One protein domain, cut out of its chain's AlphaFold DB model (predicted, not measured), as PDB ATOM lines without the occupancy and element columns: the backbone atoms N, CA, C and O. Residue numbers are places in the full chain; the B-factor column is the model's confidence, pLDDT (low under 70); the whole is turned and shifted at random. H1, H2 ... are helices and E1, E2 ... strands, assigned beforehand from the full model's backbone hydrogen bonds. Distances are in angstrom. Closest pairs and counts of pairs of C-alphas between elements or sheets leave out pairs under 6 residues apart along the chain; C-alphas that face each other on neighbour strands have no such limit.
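Overview. This is residues 2 to 96 and 478 to 499 of the 769 residues of an uncharacterized protein of Pseudoclavibacter endophyticus (UniProt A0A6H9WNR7). One twisted sheet of six strands curls round a single long helix, H1, which fills its hollow face, while the other face has no named helix. A short second helix, H2, packs crosswise on residues 37 to 41 of H1, away from the sheet, and residues 2 to 7 form a thin tail leading into E1. The printed part has 117 residues, with two named helices and six named strands in the order E1 E2 E3 H1 E4 E5 E6 H2; the mixed sheet runs E3 E2 E1 E4 E5 E6. The class is mixed, helices and strands; the whole is compact, with a radius of gyration of the C-alphas of 13.6 A and spans of 44 by 31 by 26 A.

Arrangement. The sheet has inner strands E1, residues 8 to 14, and E4, residues 58 to 64, which are parallel neighbours at 16 degrees; N 12 and O 61 are 2.8 A apart, within hydrogen-bond range. E2, residues 19 to 23, is antiparallel to E1, with N 13 and O 21 at 2.9 A. E3, residues 28 to 32, an edge strand, is antiparallel to E2, with N 22 and O 29 at 2.9 A; E1 E2 E3 form a meander, each strand the antiparallel neighbour of the one before. E5, residues 67 to 73, is antiparallel to E4, with N 62 and O 69 at 2.9 A. E6, residues 79 to 81, the other edge strand, is antiparallel to E5, with N 72 and O 80 at 2.9 A, and E4 E5 E6 form a second meander. H1, residues 36 to 54, is on one face of this sheet, making two layers; its closest C-alphas to E4 are those of Ala 51 and Val 58, 5.8 A apart. E3, H1 and E4 form a split strand-helix-strand unit, two strands running the same way with E2 and E1 between them, and its crossover is right-handed. H2, residues 481 to 489, is not on the sheet but touches H1, the closest C-alphas being those of Ala 41 and Leu 486, 5.5 A apart; at 73 degrees their lines are only just about perpendicular. Every O i to N i+4 pair is within hydrogen-bond range in H2, and 14 of 15 are in H1.

Along the chain. E1 begins at C-alpha 8 (-14.693, -85.924, -22.185) and is 19.7 A long; E5 measures 18.1 A and E4 18.0 A. H1 runs 26.8 A from C-alpha 36 (-17.720, -73.942, -43.152). H2 measures 12.8 A and ends at C-alpha 489 (-17.948, -64.960, -35.723).

Size, cuts and confidence. The C-alphas of Ser 2 and Asp 17, the two farthest apart, are 45.1 A apart. Residues 97 to 477 are not printed, and C-alphas 96 and 478 are 31.0 A apart across this cut. The links printed whole are tight; residues 82 to 96 hold no named element. The mean pLDDT of the printed part is 71.2, and 41 residues are under 70, among them 2 to 9 and 478 to 499.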
ATOM      1  N   SER A   2      -7.997 -89.380  -5.285       33.41
ATOM      2  CA  SER A   2      -7.501 -89.044  -6.616       33.41
ATOM      3  C   SER A   2      -8.262 -87.828  -7.142       33.41
ATOM      4  O   SER A   2      -9.447 -87.675  -6.846       33.41
ATOM      5  N   ASP A   3      -7.569 -86.972  -7.889       33.12
ATOM      6  CA  ASP A   3      -8.174 -85.899  -8.682       33.12
ATOM      7  C   ASP A   3      -8.195 -86.375 -10.140       33.12
ATOM      8  O   ASP A   3      -7.367 -86.017 -10.976       33.12
ATOM      9  N   GLU A   4      -9.058 -87.361 -10.376       36.66
ATOM     10  CA  GLU A   4      -9.157 -88.097 -11.632       36.66
ATOM     11  C   GLU A   4      -9.949 -87.247 -12.628       36.66
ATOM     12  O   GLU A   4     -11.180 -87.258 -12.653       36.66
ATOM     13  N   THR A   5      -9.226 -86.422 -13.391       43.78
ATOM     14  CA  THR A   5      -9.827 -85.522 -14.385       43.78
ATOM     15  C   THR A   5     -10.500 -86.353 -15.474       43.78
ATOM     16  O   THR A   5      -9.835 -86.875 -16.366       43.78
ATOM     17  N   VAL A   6     -11.826 -86.476 -15.416       44.38
ATOM     18  CA  VAL A   6     -12.611 -87.150 -16.456       44.38
ATOM     19  C   VAL A   6     -12.555 -86.308 -17.733       44.38
ATOM     20  O   VAL A   6     -13.256 -85.305 -17.863       44.38
ATOM     21  N   HIS A   7     -11.695 -86.707 -18.669       53.47
ATOM     22  CA  HIS A   7     -11.579 -86.076 -19.980       53.47
ATOM     23  C   HIS A   7     -12.713 -86.544 -20.892       53.47
ATOM     24  O   HIS A   7     -12.785 -87.709 -21.282       53.47
ATOM     25  N   TYR A   8     -13.593 -85.622 -21.275       59.59
ATOM     26  CA  TYR A   8     -14.693 -85.924 -22.185       59.59
ATOM     27  C   TYR A   8     -14.188 -85.895 -23.627       59.59
ATOM     28  O   TYR A   8     -13.868 -84.825 -24.140       59.59
ATOM     29  N   ALA A   9     -14.124 -87.054 -24.280       61.59
ATOM     30  CA  ALA A   9     -13.804 -87.151 -25.701       61.59
ATOM     31  C   ALA A   9     -15.041 -86.848 -26.568       61.59
ATOM     32  O   ALA A   9     -16.117 -87.411 -26.355       61.59
ATOM     33  N   ARG A  10     -14.879 -85.973 -27.564       81.06
ATOM     34  CA  ARG A  10     -15.857 -85.682 -28.622       81.06
ATOM     35  C   ARG A  10     -15.155 -85.642 -29.983       81.06
ATOM     36  O   ARG A  10     -13.971 -85.315 -30.068       81.06
ATOM     37  N   GLU A  11     -15.889 -85.932 -31.050       87.81
ATOM     38  CA  GLU A  11     -15.413 -85.758 -32.428       87.81
ATOM     39  C   GLU A  11     -16.308 -84.772 -33.193       87.81
ATOM     40  O   GLU A  11     -17.466 -84.563 -32.833       87.81
ATOM     41  N   ALA A  12     -15.793 -84.167 -34.261       88.12
ATOM     42  CA  ALA A  12     -16.579 -83.374 -35.199       88.12
ATOM     43  C   ALA A  12     -16.045 -83.506 -36.632       88.12
ATOM     44  O   ALA A  12     -14.834 -83.579 -36.835       88.12
ATOM     45  N   VAL A  13     -16.949 -83.484 -37.612       87.94
ATOM     46  CA  VAL A  13     -16.644 -83.410 -39.051       87.94
ATOM     47  C   VAL A  13     -17.247 -82.120 -39.603       87.94
ATOM     48  O   VAL A  13     -18.414 -81.828 -39.346       87.94
ATOM     49  N   ILE A  14     -16.463 -81.348 -40.358       85.50
ATOM     50  CA  ILE A  14     -16.827 -80.036 -40.914       85.50
ATOM     51  C   ILE A  14     -16.517 -80.031 -42.415       85.50
ATOM     52  O   ILE A  14     -15.370 -80.222 -42.817       85.50
ATOM     53  N   ARG A  15     -17.534 -79.797 -43.254       82.94
ATOM     54  CA  ARG A  15     -17.410 -79.828 -44.721       82.94
ATOM     55  C   ARG A  15     -17.632 -78.454 -45.349       82.94
ATOM     56  O   ARG A  15     -18.273 -77.571 -44.782       82.94
ATOM     57  N   HIS A  16     -17.110 -78.287 -46.564       79.06
ATOM     58  CA  HIS A  16     -17.137 -77.023 -47.307       79.06
ATOM     59  C   HIS A  16     -18.556 -76.528 -47.650       79.06
ATOM     60  O   HIS A  16     -18.739 -75.334 -47.870       79.06
ATOM     61  N   ASP A  17     -19.552 -77.423 -47.691       77.38
ATOM     62  CA  ASP A  17     -20.956 -77.128 -48.013       77.38
ATOM     63  C   ASP A  17     -21.778 -76.653 -46.799       77.38
ATOM     64  O   ASP A  17     -23.008 -76.631 -46.856       77.38
ATOM     65  N   GLY A  18     -21.114 -76.302 -45.691       79.12
ATOM     66  CA  GLY A  18     -21.764 -75.865 -44.454       79.12
ATOM     67  C   GLY A  18     -22.441 -76.998 -43.680       79.12
ATOM     68  O   GLY A  18     -23.187 -76.725 -42.739       79.12
ATOM     69  N   ARG A  19     -22.192 -78.268 -44.036       86.00
ATOM     70  CA  ARG A  19     -22.695 -79.444 -43.311       86.00
ATOM     71  C   ARG A  19     -21.606 -80.101 -42.478       86.00
ATOM     72  O   ARG A  19     -20.456 -80.213 -42.897       86.00
ATOM     73  N   GLY A  20     -21.995 -80.581 -41.309       88.12
ATOM     74  CA  GLY A  20     -21.117 -81.295 -40.401       88.12
ATOM     75  C   GLY A  20     -21.891 -82.171 -39.434       88.12
ATOM     76  O   GLY A  20     -23.122 -82.162 -39.397       88.12
ATOM     77  N   GLU A  21     -21.148 -82.905 -38.623       87.50
ATOM     78  CA  GLU A  21     -21.678 -83.667 -37.498       87.50
ATOM     79  C   GLU A  21     -20.788 -83.459 -36.276       87.50
ATOM     80  O   GLU A  21     -19.574 -83.298 -36.406       87.50
ATOM     81  N   VAL A  22     -21.392 -83.474 -35.090       86.38
ATOM     82  CA  VAL A  22     -20.687 -83.515 -33.803       86.38
ATOM     83  C   VAL A  22     -21.066 -84.811 -33.107       86.38
ATOM     84  O   VAL A  22     -22.248 -85.132 -32.993       86.38
ATOM     85  N   ARG A  23     -20.064 -85.554 -32.646       83.88
ATOM     86  CA  ARG A  23     -20.210 -86.869 -32.033       83.88
ATOM     87  C   ARG A  23     -19.741 -86.862 -30.585       83.88
ATOM     88  O   ARG A  23     -18.705 -86.286 -30.251       83.88
ATOM     89  N   ASP A  24     -20.501 -87.537 -29.737       78.75
ATOM     90  CA  ASP A  24     -20.225 -87.730 -28.319       78.75
ATOM     91  C   ASP A  24     -20.629 -89.140 -27.849       78.75
ATOM     92  O   ASP A  24     -20.771 -90.065 -28.652       78.75
ATOM     93  N   ALA A  25     -20.756 -89.322 -26.532       67.19
ATOM     94  CA  ALA A  25     -21.150 -90.583 -25.911       67.19
ATOM     95  C   ALA A  25     -22.642 -90.936 -26.096       67.19
ATOM     96  O   ALA A  25     -23.038 -92.069 -25.825       67.19
ATOM     97  N   GLU A  26     -23.470 -89.985 -26.537       66.75
ATOM     98  CA  GLU A  26     -24.925 -90.110 -26.667       66.75
ATOM     99  C   GLU A  26     -25.346 -90.282 -28.138       66.75
ATOM    100  O   GLU A  26     -26.321 -90.987 -28.419       66.75
ATOM    101  N   GLY A  27     -24.581 -89.736 -29.091       74.31
ATOM    102  CA  GLY A  27     -24.747 -90.026 -30.516       74.31
ATOM    103  C   GLY A  27     -23.849 -89.208 -31.448       74.31
ATOM    104  O   GLY A  27     -22.854 -88.619 -31.036       74.31
ATOM    105  N   ALA A  28     -24.217 -89.178 -32.731       80.19
ATOM    106  CA  ALA A  28     -23.744 -88.187 -33.695       80.19
ATOM    107  C   ALA A  28     -24.931 -87.297 -34.092       80.19
ATOM    108  O   ALA A  28     -25.979 -87.805 -34.497       80.19
ATOM    109  N   GLU A  29     -24.780 -85.981 -33.953       82.31
ATOM    110  CA  GLU A  29     -25.801 -84.987 -34.282       82.31
ATOM    111  C   GLU A  29     -25.369 -84.158 -35.496       82.31
ATOM    112  O   GLU A  29     -24.270 -83.603 -35.521       82.31
ATOM    113  N   ALA A  30     -26.250 -84.052 -36.492       85.31
ATOM    114  CA  ALA A  30     -26.022 -83.238 -37.680       85.31
ATOM    115  C   ALA A  30     -26.149 -81.740 -37.368       85.31
ATOM    116  O   ALA A  30     -27.148 -81.288 -36.807       85.31
ATOM    117  N   VAL A  31     -25.152 -80.966 -37.792       84.94
ATOM    118  CA  VAL A  31     -25.071 -79.511 -37.625       84.94
ATOM    119  C   VAL A  31     -24.928 -78.871 -39.005       84.94
ATOM    120  O   VAL A  31     -24.169 -79.344 -39.849       84.94
ATOM    121  N   THR A  32     -25.669 -77.793 -39.256       84.62
ATOM    122  CA  THR A  32     -25.670 -77.102 -40.555       84.62
ATOM    123  C   THR A  32     -25.623 -75.590 -40.391       84.62
ATOM    124  O   THR A  32     -26.358 -75.044 -39.567       84.62
ATOM    125  N   ALA A  33     -24.829 -74.933 -41.227       82.19
ATOM    126  CA  ALA A  33     -24.687 -73.484 -41.328       82.19
ATOM    127  C   ALA A  33     -24.643 -73.053 -42.811       82.19
ATOM    128  O   ALA A  33     -24.783 -73.895 -43.701       82.19
ATOM    129  N   ALA A  34     -24.474 -71.759 -43.099       73.69
ATOM    130  CA  ALA A  34     -24.388 -71.255 -44.473       73.69
ATOM    131  C   ALA A  34     -23.078 -71.643 -45.187       73.69
ATOM    132  O   ALA A  34     -23.073 -71.816 -46.406       73.69
ATOM    133  N   ASP A  35     -21.982 -71.781 -44.435       73.62
ATOM    134  CA  ASP A  35     -20.663 -72.196 -44.916       73.62
ATOM    135  C   ASP A  35     -19.839 -72.868 -43.796       73.62
ATOM    136  O   ASP A  35     -20.295 -73.003 -42.655       73.62
ATOM    137  N   ALA A  36     -18.621 -73.313 -44.117       70.62
ATOM    138  CA  ALA A  36     -17.720 -73.942 -43.152       70.62
ATOM    139  C   ALA A  36     -17.236 -72.990 -42.033       70.62
ATOM    140  O   ALA A  36     -17.046 -73.441 -40.906       70.62
ATOM    141  N   ASP A  37     -17.053 -71.689 -42.300       67.19
ATOM    142  CA  ASP A  37     -16.599 -70.694 -41.309       67.19
ATOM    143  C   ASP A  37     -17.682 -70.444 -40.238       67.19
ATOM    144  O   ASP A  37     -17.362 -70.341 -39.049       67.19
ATOM    145  N   GLU A  38     -18.959 -70.427 -40.631       69.94
ATOM    146  CA  GLU A  38     -20.097 -70.381 -39.703       69.94
ATOM    147  C   GLU A  38     -20.311 -71.729 -38.986       69.94
ATOM    148  O   GLU A  38     -20.509 -71.751 -37.768       69.94
ATOM    149  N   LEU A  39     -20.178 -72.864 -39.685       78.44
ATOM    150  CA  LEU A  39     -20.304 -74.201 -39.086       78.44
ATOM    151  C   LEU A  39     -19.279 -74.425 -37.962       78.44
ATOM    152  O   LEU A  39     -19.648 -74.872 -36.874       78.44
ATOM    153  N   ARG A  40     -18.013 -74.038 -38.176       78.06
ATOM    154  CA  ARG A  40     -16.959 -74.035 -37.142       78.06
ATOM    155  C   ARG A  40     -17.364 -73.234 -35.908       78.06
ATOM    156  O   ARG A  40     -17.060 -73.648 -34.792       78.06
ATOM    157  N   ALA A  41     -18.037 -72.097 -36.089       73.69
ATOM    158  CA  ALA A  41     -18.499 -71.271 -34.979       73.69
ATOM    159  C   ALA A  41     -19.595 -71.968 -34.163       73.69
ATOM    160  O   ALA A  41     -19.491 -72.001 -32.938       73.69
ATOM    161  N   VAL A  42     -20.578 -72.592 -34.823       78.44
ATOM    162  CA  VAL A  42     -21.644 -73.360 -34.152       78.44
ATOM    163  C   VAL A  42     -21.071 -74.569 -33.402       78.44
ATOM    164  O   VAL A  42     -21.378 -74.760 -32.224       78.44
ATOM    165  N   VAL A  43     -20.197 -75.351 -34.047       83.50
ATOM    166  CA  VAL A  43     -19.533 -76.514 -33.431       83.50
ATOM    167  C   VAL A  43     -18.721 -76.087 -32.206       83.50
ATOM    168  O   VAL A  43     -18.943 -76.600 -31.110       83.50
ATOM    169  N   MET A  44     -17.819 -75.112 -32.352       83.00
ATOM    170  CA  MET A  44     -16.938 -74.708 -31.253       83.00
ATOM    171  C   MET A  44     -17.690 -74.017 -30.113       83.00
ATOM    172  O   MET A  44     -17.348 -74.258 -28.957       83.00
ATOM    173  N   GLN A  45     -18.730 -73.218 -30.392       81.25
ATOM    174  CA  GLN A  45     -19.586 -72.660 -29.338       81.25
ATOM    175  C   GLN A  45     -20.220 -73.780 -28.506       81.25
ATOM    176  O   GLN A  45     -20.121 -73.752 -27.282       81.25
ATOM    177  N   ARG A  46     -20.798 -74.797 -29.154       83.50
ATOM    178  CA  ARG A  46     -21.489 -75.890 -28.458       83.50
ATOM    179  C   ARG A  46     -20.550 -76.761 -27.615       83.50
ATOM    180  O   ARG A  46     -20.938 -77.212 -26.541       83.50
ATOM    181  N   ILE A  47     -19.305 -76.963 -28.055       84.62
ATOM    182  CA  ILE A  47     -18.288 -77.658 -27.245       84.62
ATOM    183  C   ILE A  47     -17.833 -76.798 -26.052       84.62
ATOM    184  O   ILE A  47     -17.606 -77.341 -24.972       84.62
ATOM    185  N   ILE A  48     -17.743 -75.469 -26.201       80.81
ATOM    186  CA  ILE A  48     -17.445 -74.552 -25.083       80.81
ATOM    187  C   ILE A  48     -18.597 -74.529 -24.071       80.81
ATOM    188  O   ILE A  48     -18.338 -74.563 -22.869       80.81
ATOM    189  N   GLU A  49     -19.851 -74.505 -24.526       80.75
ATOM    190  CA  GLU A  49     -21.037 -74.602 -23.663       80.75
ATOM    191  C   GLU A  49     -21.018 -75.916 -22.867       80.75
ATOM    192  O   GLU A  49     -21.068 -75.881 -21.640       80.75
ATOM    193  N   PHE A  50     -20.785 -77.057 -23.529       82.81
ATOM    194  CA  PHE A  50     -20.637 -78.356 -22.859       82.81
ATOM    195  C   PHE A  50     -19.471 -78.384 -21.847       82.81
ATOM    196  O   PHE A  50     -19.654 -78.835 -20.717       82.81
ATOM    197  N   ALA A  51     -18.294 -77.847 -22.196       82.62
ATOM    198  CA  ALA A  51     -17.167 -77.724 -21.262       82.62
ATOM    199  C   ALA A  51     -17.498 -76.825 -20.055       82.62
ATOM    200  O   ALA A  51     -17.032 -77.071 -18.942       82.62
ATOM    201  N   THR A  52     -18.321 -75.790 -20.254       83.12
ATOM    202  CA  THR A  52     -18.764 -74.871 -19.196       83.12
ATOM    203  C   THR A  52     -19.760 -75.544 -18.251       83.12
ATOM    204  O   THR A  52     -19.586 -75.454 -17.035       83.12
ATOM    205  N   ASP A  53     -20.757 -76.251 -18.791       82.81
ATOM    206  CA  ASP A  53     -21.798 -76.947 -18.018       82.81
ATOM    207  C   ASP A  53     -21.240 -78.128 -17.210       82.81
ATOM    208  O   ASP A  53     -21.662 -78.368 -16.077       82.81
ATOM    209  N   VAL A  54     -20.270 -78.856 -17.775       83.62
ATOM    210  CA  VAL A  54     -19.580 -79.978 -17.116       83.62
ATOM    211  C   VAL A  54     -18.500 -79.491 -16.140       83.62
ATOM    212  O   VAL A  54     -18.208 -80.164 -15.151       83.62
ATOM    213  N   GLY A  55     -17.902 -78.323 -16.386       83.38
ATOM    214  CA  GLY A  55     -16.854 -77.745 -15.540       83.38
ATOM    215  C   GLY A  55     -15.478 -78.415 -15.662       83.38
ATOM    216  O   GLY A  55     -14.590 -78.099 -14.870       83.38
ATOM    217  N   ALA A  56     -15.279 -79.293 -16.652       83.94
ATOM    218  CA  ALA A  56     -14.024 -79.999 -16.929       83.94
ATOM    219  C   ALA A  56     -13.539 -79.767 -18.380       83.94
ATOM    220  O   ALA A  56     -14.348 -79.422 -19.243       83.94
ATOM    221  N   PRO A  57     -12.235 -79.942 -18.682       82.25
ATOM    222  CA  PRO A  57     -11.727 -79.862 -20.051       82.25
ATOM    223  C   PRO A  57     -12.292 -80.967 -20.957       82.25
ATOM    224  O   PRO A  57     -12.420 -82.125 -20.556       82.25
ATOM    225  N   VAL A  58     -12.592 -80.604 -22.202       85.06
ATOM    226  CA  VAL A  58     -13.176 -81.484 -23.222       85.06
ATOM    227  C   VAL A  58     -12.162 -81.681 -24.344       85.06
ATOM    228  O   VAL A  58     -11.714 -80.711 -24.960       85.06
ATOM    229  N   ASN A  59     -11.813 -82.934 -24.624       86.31
ATOM    230  CA  ASN A  59     -10.889 -83.305 -25.688       86.31
ATOM    231  C   ASN A  59     -11.692 -83.486 -26.986       86.31
ATOM    232  O   ASN A  59     -12.630 -84.280 -27.040       86.31
ATOM    233  N   LEU A  60     -11.340 -82.745 -28.033       87.88
ATOM    234  CA  LEU A  60     -12.096 -82.649 -29.279       87.88
ATOM    235  C   LEU A  60     -11.203 -82.977 -30.483       87.88
ATOM    236  O   LEU A  60     -10.249 -82.249 -30.760       87.88
ATOM    237  N   ARG A  61     -11.542 -84.027 -31.241       88.19
ATOM    238  CA  ARG A  61     -10.976 -84.273 -32.579       88.19
ATOM    239  C   ARG A  61     -11.877 -83.626 -33.630       88.19
ATOM    240  O   ARG A  61     -13.025 -84.027 -33.768       88.19
ATOM    241  N   VAL A  62     -11.374 -82.645 -34.374       87.12
ATOM    242  CA  VAL A  62     -12.099 -82.015 -35.491       87.12
ATOM    243  C   VAL A  62     -11.438 -82.422 -36.800       87.12
ATOM    244  O   VAL A  62     -10.271 -82.099 -37.005       87.12
ATOM    245  N   ALA A  63     -12.172 -83.088 -37.683       85.44
ATOM    246  CA  ALA A  63     -11.830 -83.185 -39.096       85.44
ATOM    247  C   ALA A  63     -12.505 -82.025 -39.843       85.44
ATOM    248  O   ALA A  63     -13.726 -81.866 -39.801       85.44
ATOM    249  N   ASP A  64     -11.705 -81.183 -40.485       83.31
ATOM    250  CA  ASP A  64     -12.127 -79.961 -41.170       83.31
ATOM    251  C   ASP A  64     -11.469 -79.916 -42.559       83.31
ATOM    252  O   ASP A  64     -10.465 -80.585 -42.791       83.31
ATOM    253  N   VAL A  65     -11.984 -79.106 -43.484       73.50
ATOM    254  CA  VAL A  65     -11.475 -79.009 -44.871       73.50
ATOM    255  C   VAL A  65      -9.996 -78.598 -44.950       73.50
ATOM    256  O   VAL A  65      -9.342 -78.862 -45.955       73.50
ATOM    257  N   ASP A  66      -9.483 -77.965 -43.891       70.94
ATOM    258  CA  ASP A  66      -8.086 -77.544 -43.745       70.94
ATOM    259  C   ASP A  66      -7.170 -78.676 -43.208       70.94
ATOM    260  O   ASP A  66      -5.948 -78.567 -43.323       70.94
ATOM    261  N   GLY A  67      -7.725 -79.735 -42.599       75.38
ATOM    262  CA  GLY A  67      -7.000 -80.819 -41.919       75.38
ATOM    263  C   GLY A  67      -7.706 -81.357 -40.663       75.38
ATOM    264  O   GLY A  67      -8.779 -80.898 -40.273       75.38
ATOM    265  N   VAL A  68      -7.075 -82.329 -40.003       80.75
ATOM    266  CA  VAL A  68      -7.505 -82.894 -38.716       80.75
ATOM    267  C   VAL A  68      -6.750 -82.221 -37.564       80.75
ATOM    268  O   VAL A  68      -5.522 -82.107 -37.564       80.75
ATOM    269  N   TYR A  69      -7.503 -81.799 -36.549       79.94
ATOM    270  CA  TYR A  69      -7.019 -81.121 -35.348       79.94
ATOM    271  C   TYR A  69      -7.429 -81.890 -34.089       79.94
ATOM    272  O   TYR A  69      -8.566 -82.349 -33.978       79.94
ATOM    273  N   ARG A  70      -6.538 -81.962 -33.094       85.06
ATOM    274  CA  ARG A  70      -6.876 -82.372 -31.721       85.06
ATOM    275  C   ARG A  70      -6.763 -81.170 -30.788       85.06
ATOM    276  O   ARG A  70      -5.714 -80.533 -30.701       85.06
ATOM    277  N   LEU A  71      -7.868 -80.834 -30.134       84.56
ATOM    278  CA  LEU A  71      -8.052 -79.631 -29.326       84.56
ATOM    279  C   LEU A  71      -8.470 -80.008 -27.902       84.56
ATOM    280  O   LEU A  71      -9.189 -80.983 -27.708       84.56
ATOM    281  N   VAL A  72      -8.088 -79.196 -26.918       85.00
ATOM    282  CA  VAL A  72      -8.621 -79.279 -25.548       85.00
ATOM    283  C   VAL A  72      -9.351 -77.983 -25.241       85.00
ATOM    284  O   VAL A  72      -8.742 -76.912 -25.172       85.00
ATOM    285  N   VAL A  73     -10.669 -78.077 -25.088       83.62
ATOM    286  CA  VAL A  73     -11.569 -76.955 -24.816       83.62
ATOM    287  C   VAL A  73     -11.808 -76.880 -23.312       83.62
ATOM    288  O   VAL A  73     -12.386 -77.785 -22.716       83.62
ATOM    289  N   HIS A  74     -11.341 -75.806 -22.683       82.75
ATOM    290  CA  HIS A  74     -11.434 -75.604 -21.237       82.75
ATOM    291  C   HIS A  74     -12.718 -74.845 -20.859       82.75
ATOM    292  O   HIS A  74     -13.130 -73.960 -21.614       82.75
ATOM    293  N   PRO A  75     -13.287 -75.060 -19.654       77.31
ATOM    294  CA  PRO A  75     -14.505 -74.375 -19.184       77.31
ATOM    295  C   PRO A  75     -14.426 -72.839 -19.181       77.31
ATOM    296  O   PRO A  75     -15.438 -72.150 -19.209       77.31
ATOM    297  N   GLY A  76     -13.214 -72.272 -19.152       72.69
ATOM    298  CA  GLY A  76     -12.980 -70.828 -19.265       72.69
ATOM    299  C   GLY A  76     -12.987 -70.275 -20.698       72.69
ATOM    300  O   GLY A  76     -12.541 -69.146 -20.899       72.69
ATOM    301  N   GLY A  77     -13.389 -71.063 -21.704       65.94
ATOM    302  CA  GLY A  77     -13.343 -70.688 -23.125       65.94
ATOM    303  C   GLY A  77     -11.931 -70.631 -23.729       65.94
ATOM    304  O   GLY A  77     -11.752 -70.145 -24.847       65.94
ATOM    305  N   ALA A  78     -10.915 -71.106 -23.002       69.81
ATOM    306  CA  ALA A  78      -9.563 -71.285 -23.525       69.81
ATOM    307  C   ALA A  78      -9.485 -72.583 -24.342       69.81
ATOM    308  O   ALA A  78     -10.080 -73.589 -23.962       69.81
ATOM    309  N   ILE A  79      -8.752 -72.568 -25.458       78.69
ATOM    310  CA  ILE A  79      -8.617 -73.721 -26.359       78.69
ATOM    311  C   ILE A  79      -7.129 -73.994 -26.589       78.69
ATOM    312  O   ILE A  79      -6.432 -73.183 -27.210       78.69
ATOM    313  N   THR A  80      -6.670 -75.138 -26.091       76.00
ATOM    314  CA  THR A  80      -5.325 -75.694 -26.313       76.00
ATOM    315  C   THR A  80      -5.361 -76.659 -27.507       76.00
ATOM    316  O   THR A  80      -6.433 -77.059 -27.957       76.00
ATOM    317  N   GLU A  81      -4.202 -77.015 -28.051       74.00
ATOM    318  CA  GLU A  81      -4.039 -77.905 -29.208       74.00
ATOM    319  C   GLU A  81      -3.059 -79.018 -28.813       74.00
ATOM    320  O   GLU A  81      -1.930 -78.723 -28.420       74.00
ATOM    321  N   GLU A  82      -3.513 -80.273 -28.846       70.94
ATOM    322  CA  GLU A  82      -2.790 -81.453 -28.345       70.94
ATOM    323  C   GLU A  82      -2.552 -82.463 -29.472       70.94
ATOM    324  O   GLU A  82      -3.206 -83.499 -29.610       70.94
ATOM    325  N   GLY A  83      -1.582 -82.130 -30.319       58.28
ATOM    326  CA  GLY A  83      -1.134 -82.973 -31.416       58.28
ATOM    327  C   GLY A  83      -0.303 -82.193 -32.427       58.28
ATOM    328  O   GLY A  83      -0.193 -80.969 -32.360       58.28
ATOM    329  N   GLY A  84       0.272 -82.920 -33.382       55.34
ATOM    330  CA  GLY A  84       0.653 -82.327 -34.658       55.34
ATOM    331  C   GLY A  84      -0.585 -82.080 -35.522       55.34
ATOM    332  O   GLY A  84      -1.635 -82.681 -35.303       55.34
ATOM    333  N   PHE A  85      -0.441 -81.209 -36.518       66.00
ATOM    334  CA  PHE A  85      -1.397 -81.112 -37.618       66.00
ATOM    335  C   PHE A  85      -1.365 -82.407 -38.440       66.00
ATOM    336  O   PHE A  85      -0.294 -82.828 -38.878       66.00
ATOM    337  N   GLU A  86      -2.531 -83.007 -38.670       73.62
ATOM    338  CA  GLU A  86      -2.702 -84.171 -39.539       73.62
ATOM    339  C   GLU A  86      -3.441 -83.719 -40.815       73.62
ATOM    340  O   GLU A  86      -4.511 -83.120 -40.708       73.62
ATOM    341  N   PRO A  87      -2.907 -83.940 -42.032       69.62
ATOM    342  CA  PRO A  87      -3.661 -83.669 -43.258       69.62
ATOM    343  C   PRO A  87      -4.860 -84.628 -43.362       69.62
ATOM    344  O   PRO A  87      -4.779 -85.757 -42.884       69.62
ATOM    345  N   LEU A  88      -5.956 -84.196 -44.001       73.12
ATOM    346  CA  LEU A  88      -7.148 -85.035 -44.197       73.12
ATOM    347  C   LEU A  88      -6.796 -86.365 -44.883       73.12
ATOM    348  O   LEU A  88      -6.288 -86.376 -46.008       73.12
ATOM    349  N   GLY A  89      -7.113 -87.481 -44.226       73.81
ATOM    350  CA  GLY A  89      -7.046 -88.811 -44.814       73.81
ATOM    351  C   GLY A  89      -8.296 -89.146 -45.643       73.81
ATOM    352  O   GLY A  89      -9.349 -88.518 -45.485       73.81
ATOM    353  N   PRO A  90      -8.232 -90.166 -46.522       67.00
ATOM    354  CA  PRO A  90      -9.403 -90.653 -47.244       67.00
ATOM    355  C   PRO A  90     -10.476 -91.167 -46.270       67.00
ATOM    356  O   PRO A  90     -10.322 -92.231 -45.674       67.00
ATOM    357  N   GLY A  91     -11.569 -90.413 -46.131       72.19
ATOM    358  CA  GLY A  91     -12.691 -90.738 -45.245       72.19
ATOM    359  C   GLY A  91     -12.861 -89.818 -44.031       72.19
ATOM    360  O   GLY A  91     -13.909 -89.887 -43.397       72.19
ATOM    361  N   ASP A  92     -11.907 -88.931 -43.723       76.25
ATOM    362  CA  ASP A  92     -12.026 -88.014 -42.572       76.25
ATOM    363  C   ASP A  92     -13.130 -86.950 -42.743       76.25
ATOM    364  O   ASP A  92     -13.639 -86.432 -41.753       76.25
ATOM    365  N   ASP A  93     -13.551 -86.641 -43.976       74.88
ATOM    366  CA  ASP A  93     -14.647 -85.699 -44.254       74.88
ATOM    367  C   ASP A  93     -16.043 -86.362 -44.307       74.88
ATOM    368  O   ASP A  93     -17.033 -85.701 -44.637       74.88
ATOM    369  N   VAL A  94     -16.145 -87.664 -44.024       78.25
ATOM    370  CA  VAL A  94     -17.387 -88.437 -44.172       78.25
ATOM    371  C   VAL A  94     -18.280 -88.283 -42.941       78.25
ATOM    372  O   VAL A  94     -17.917 -88.651 -41.828       78.25
ATOM    373  N   LEU A  95     -19.501 -87.794 -43.167       74.81
ATOM    374  CA  LEU A  95     -20.550 -87.698 -42.150       74.81
ATOM    375  C   LEU A  95     -20.993 -89.099 -41.687       74.81
ATOM    376  O   LEU A  95     -21.354 -89.941 -42.518       74.81
ATOM    377  N   TRP A  96     -21.019 -89.343 -40.373       77.62
ATOM    378  CA  TRP A  96     -21.353 -90.652 -39.804       77.62
ATOM    379  C   TRP A  96     -22.807 -91.068 -40.091       77.62
ATOM    380  O   TRP A  96     -23.064 -92.265 -40.231       77.62
ATOM    381  N   ALA A 478      -4.955 -63.841 -34.082       47.06
ATOM    382  CA  ALA A 478      -5.062 -64.659 -35.291       47.06
ATOM    383  C   ALA A 478      -5.640 -63.845 -36.464       47.06
ATOM    384  O   ALA A 478      -6.643 -63.128 -36.305       47.06
ATOM    385  N   SER A 479      -4.961 -63.923 -37.612       47.47
ATOM    386  CA  SER A 479      -5.200 -63.077 -38.791       47.47
ATOM    387  C   SER A 479      -5.560 -63.861 -40.056       47.47
ATOM    388  O   SER A 479      -6.095 -63.277 -40.998       47.47
ATOM    389  N   ARG A 480      -5.316 -65.179 -40.064       41.41
ATOM    390  CA  ARG A 480      -5.660 -66.127 -41.138       41.41
ATOM    391  C   ARG A 480      -6.164 -67.460 -40.552       41.41
ATOM    392  O   ARG A 480      -6.010 -67.706 -39.358       41.41
ATOM    393  N   GLY A 481      -6.759 -68.304 -41.399       51.16
ATOM    394  CA  GLY A 481      -7.272 -69.639 -41.045       51.16
ATOM    395  C   GLY A 481      -8.520 -69.640 -40.151       51.16
ATOM    396  O   GLY A 481      -9.022 -68.581 -39.757       51.16
ATOM    397  N   TRP A 482      -9.005 -70.836 -39.795       47.81
ATOM    398  CA  TRP A 482     -10.241 -71.035 -39.020       47.81
ATOM    399  C   TRP A 482     -10.298 -70.234 -37.711       47.81
ATOM    400  O   TRP A 482     -11.341 -69.681 -37.369       47.81
ATOM    401  N   ARG A 483      -9.168 -70.059 -37.006       55.44
ATOM    402  CA  ARG A 483      -9.091 -69.227 -35.788       55.44
ATOM    403  C   ARG A 483      -9.438 -67.755 -36.047       55.44
ATOM    404  O   ARG A 483     -10.030 -67.110 -35.182       55.44
ATOM    405  N   ALA A 484      -9.122 -67.222 -37.228       52.91
ATOM    406  CA  ALA A 484      -9.517 -65.876 -37.641       52.91
ATOM    407  C   ALA A 484     -10.968 -65.809 -38.161       52.91
ATOM    408  O   ALA A 484     -11.580 -64.743 -38.088       52.91
ATOM    409  N   GLY A 485     -11.544 -66.915 -38.649       53.62
ATOM    410  CA  GLY A 485     -12.995 -67.081 -38.853       53.62
ATOM    411  C   GLY A 485     -13.757 -67.049 -37.533       53.62
ATOM    412  O   GLY A 485     -14.519 -66.120 -37.272       53.62
ATOM    413  N   LEU A 486     -13.436 -67.972 -36.632       59.22
ATOM    414  CA  LEU A 486     -14.047 -68.115 -35.312       59.22
ATOM    415  C   LEU A 486     -13.935 -66.840 -34.455       59.22
ATOM    416  O   LEU A 486     -14.893 -66.455 -33.783       59.22
ATOM    417  N   ARG A 487     -12.808 -66.116 -34.525       57.59
ATOM    418  CA  ARG A 487     -12.644 -64.803 -33.874       57.59
ATOM    419  C   ARG A 487     -13.536 -63.706 -34.483       57.59
ATOM    420  O   ARG A 487     -13.950 -62.812 -33.748       57.59
ATOM    421  N   ARG A 488     -13.832 -63.748 -35.792       58.28
ATOM    422  CA  ARG A 488     -14.802 -62.839 -36.440       58.28
ATOM    423  C   ARG A 488     -16.233 -63.196 -36.024       58.28
ATOM    424  O   ARG A 488     -16.944 -62.308 -35.564       58.28
ATOM    425  N   GLY A 489     -16.613 -64.474 -36.102       47.69
ATOM    426  CA  GLY A 489     -17.948 -64.960 -35.723       47.69
ATOM    427  C   GLY A 489     -18.301 -64.694 -34.253       47.69
ATOM    428  O   GLY A 489     -19.373 -64.181 -33.956       47.69
ATOM    429  N   THR A 490     -17.363 -64.924 -33.329       55.59
ATOM    430  CA  THR A 490     -17.558 -64.680 -31.882       55.59
ATOM    431  C   THR A 490     -17.317 -63.226 -31.444       55.59
ATOM    432  O   THR A 490     -17.129 -62.953 -30.258       55.59
ATOM    433  N   GLY A 491     -17.265 -62.267 -32.379       46.94
ATOM    434  CA  GLY A 491     -17.104 -60.839 -32.070       46.94
ATOM    435  C   GLY A 491     -15.811 -60.476 -31.319       46.94
ATOM    436  O   GLY A 491     -15.734 -59.420 -30.695       46.94
ATOM    437  N   GLY A 492     -14.797 -61.346 -31.347       48.78
ATOM    438  CA  GLY A 492     -13.552 -61.191 -30.594       48.78
ATOM    439  C   GLY A 492     -13.595 -61.638 -29.127       48.78
ATOM    440  O   GLY A 492     -12.622 -61.381 -28.417       48.78
ATOM    441  N   LEU A 493     -14.663 -62.306 -28.669       44.16
ATOM    442  CA  LEU A 493     -14.739 -62.873 -27.313       44.16
ATOM    443  C   LEU A 493     -13.716 -64.005 -27.107       44.16
ATOM    444  O   LEU A 493     -13.057 -64.052 -26.066       44.16
ATOM    445  N   LEU A 494     -13.514 -64.865 -28.112       46.12
ATOM    446  CA  LEU A 494     -12.486 -65.908 -28.072       46.12
ATOM    447  C   LEU A 494     -11.110 -65.350 -28.466       46.12
ATOM    448  O   LEU A 494     -10.839 -65.033 -29.629       46.12
ATOM    449  N   LYS A 495     -10.201 -65.273 -27.487       42.72
ATOM    450  CA  LYS A 495      -8.793 -64.880 -27.673       42.72
ATOM    451  C   LYS A 495      -7.943 -66.045 -28.186       42.72
ATOM    452  O   LYS A 495      -7.007 -66.488 -27.526       42.72
ATOM    453  N   LEU A 496      -8.260 -66.528 -29.382       48.19
ATOM    454  CA  LEU A 496      -7.430 -67.512 -30.069       48.19
ATOM    455  C   LEU A 496      -6.125 -66.849 -30.532       48.19
ATOM    456  O   LEU A 496      -6.124 -65.954 -31.383       48.19
ATOM    457  N   GLY A 497      -5.015 -67.285 -29.932       48.47
ATOM    458  CA  GLY A 497      -3.671 -66.958 -30.399       48.47
ATOM    459  C   GLY A 497      -3.381 -67.581 -31.773       48.47
ATOM    460  O   GLY A 497      -4.119 -68.466 -32.216       48.47
ATOM    461  N   PRO A 498      -2.320 -67.132 -32.462       48.72
ATOM    462  CA  PRO A 498      -1.922 -67.699 -33.745       48.72
ATOM    463  C   PRO A 498      -1.610 -69.200 -33.626       48.72
ATOM    464  O   PRO A 498      -0.883 -69.628 -32.722       48.72
ATOM    465  N   GLY A 499      -2.147 -69.999 -34.555       58.69
ATOM    466  CA  GLY A 499      -1.895 -71.446 -34.622       58.69
ATOM    467  C   GLY A 499      -0.416 -71.767 -34.870       58.69
ATOM    468  O   GLY A 499       0.359 -70.881 -35.226       58.69
TER     469      GLY A 499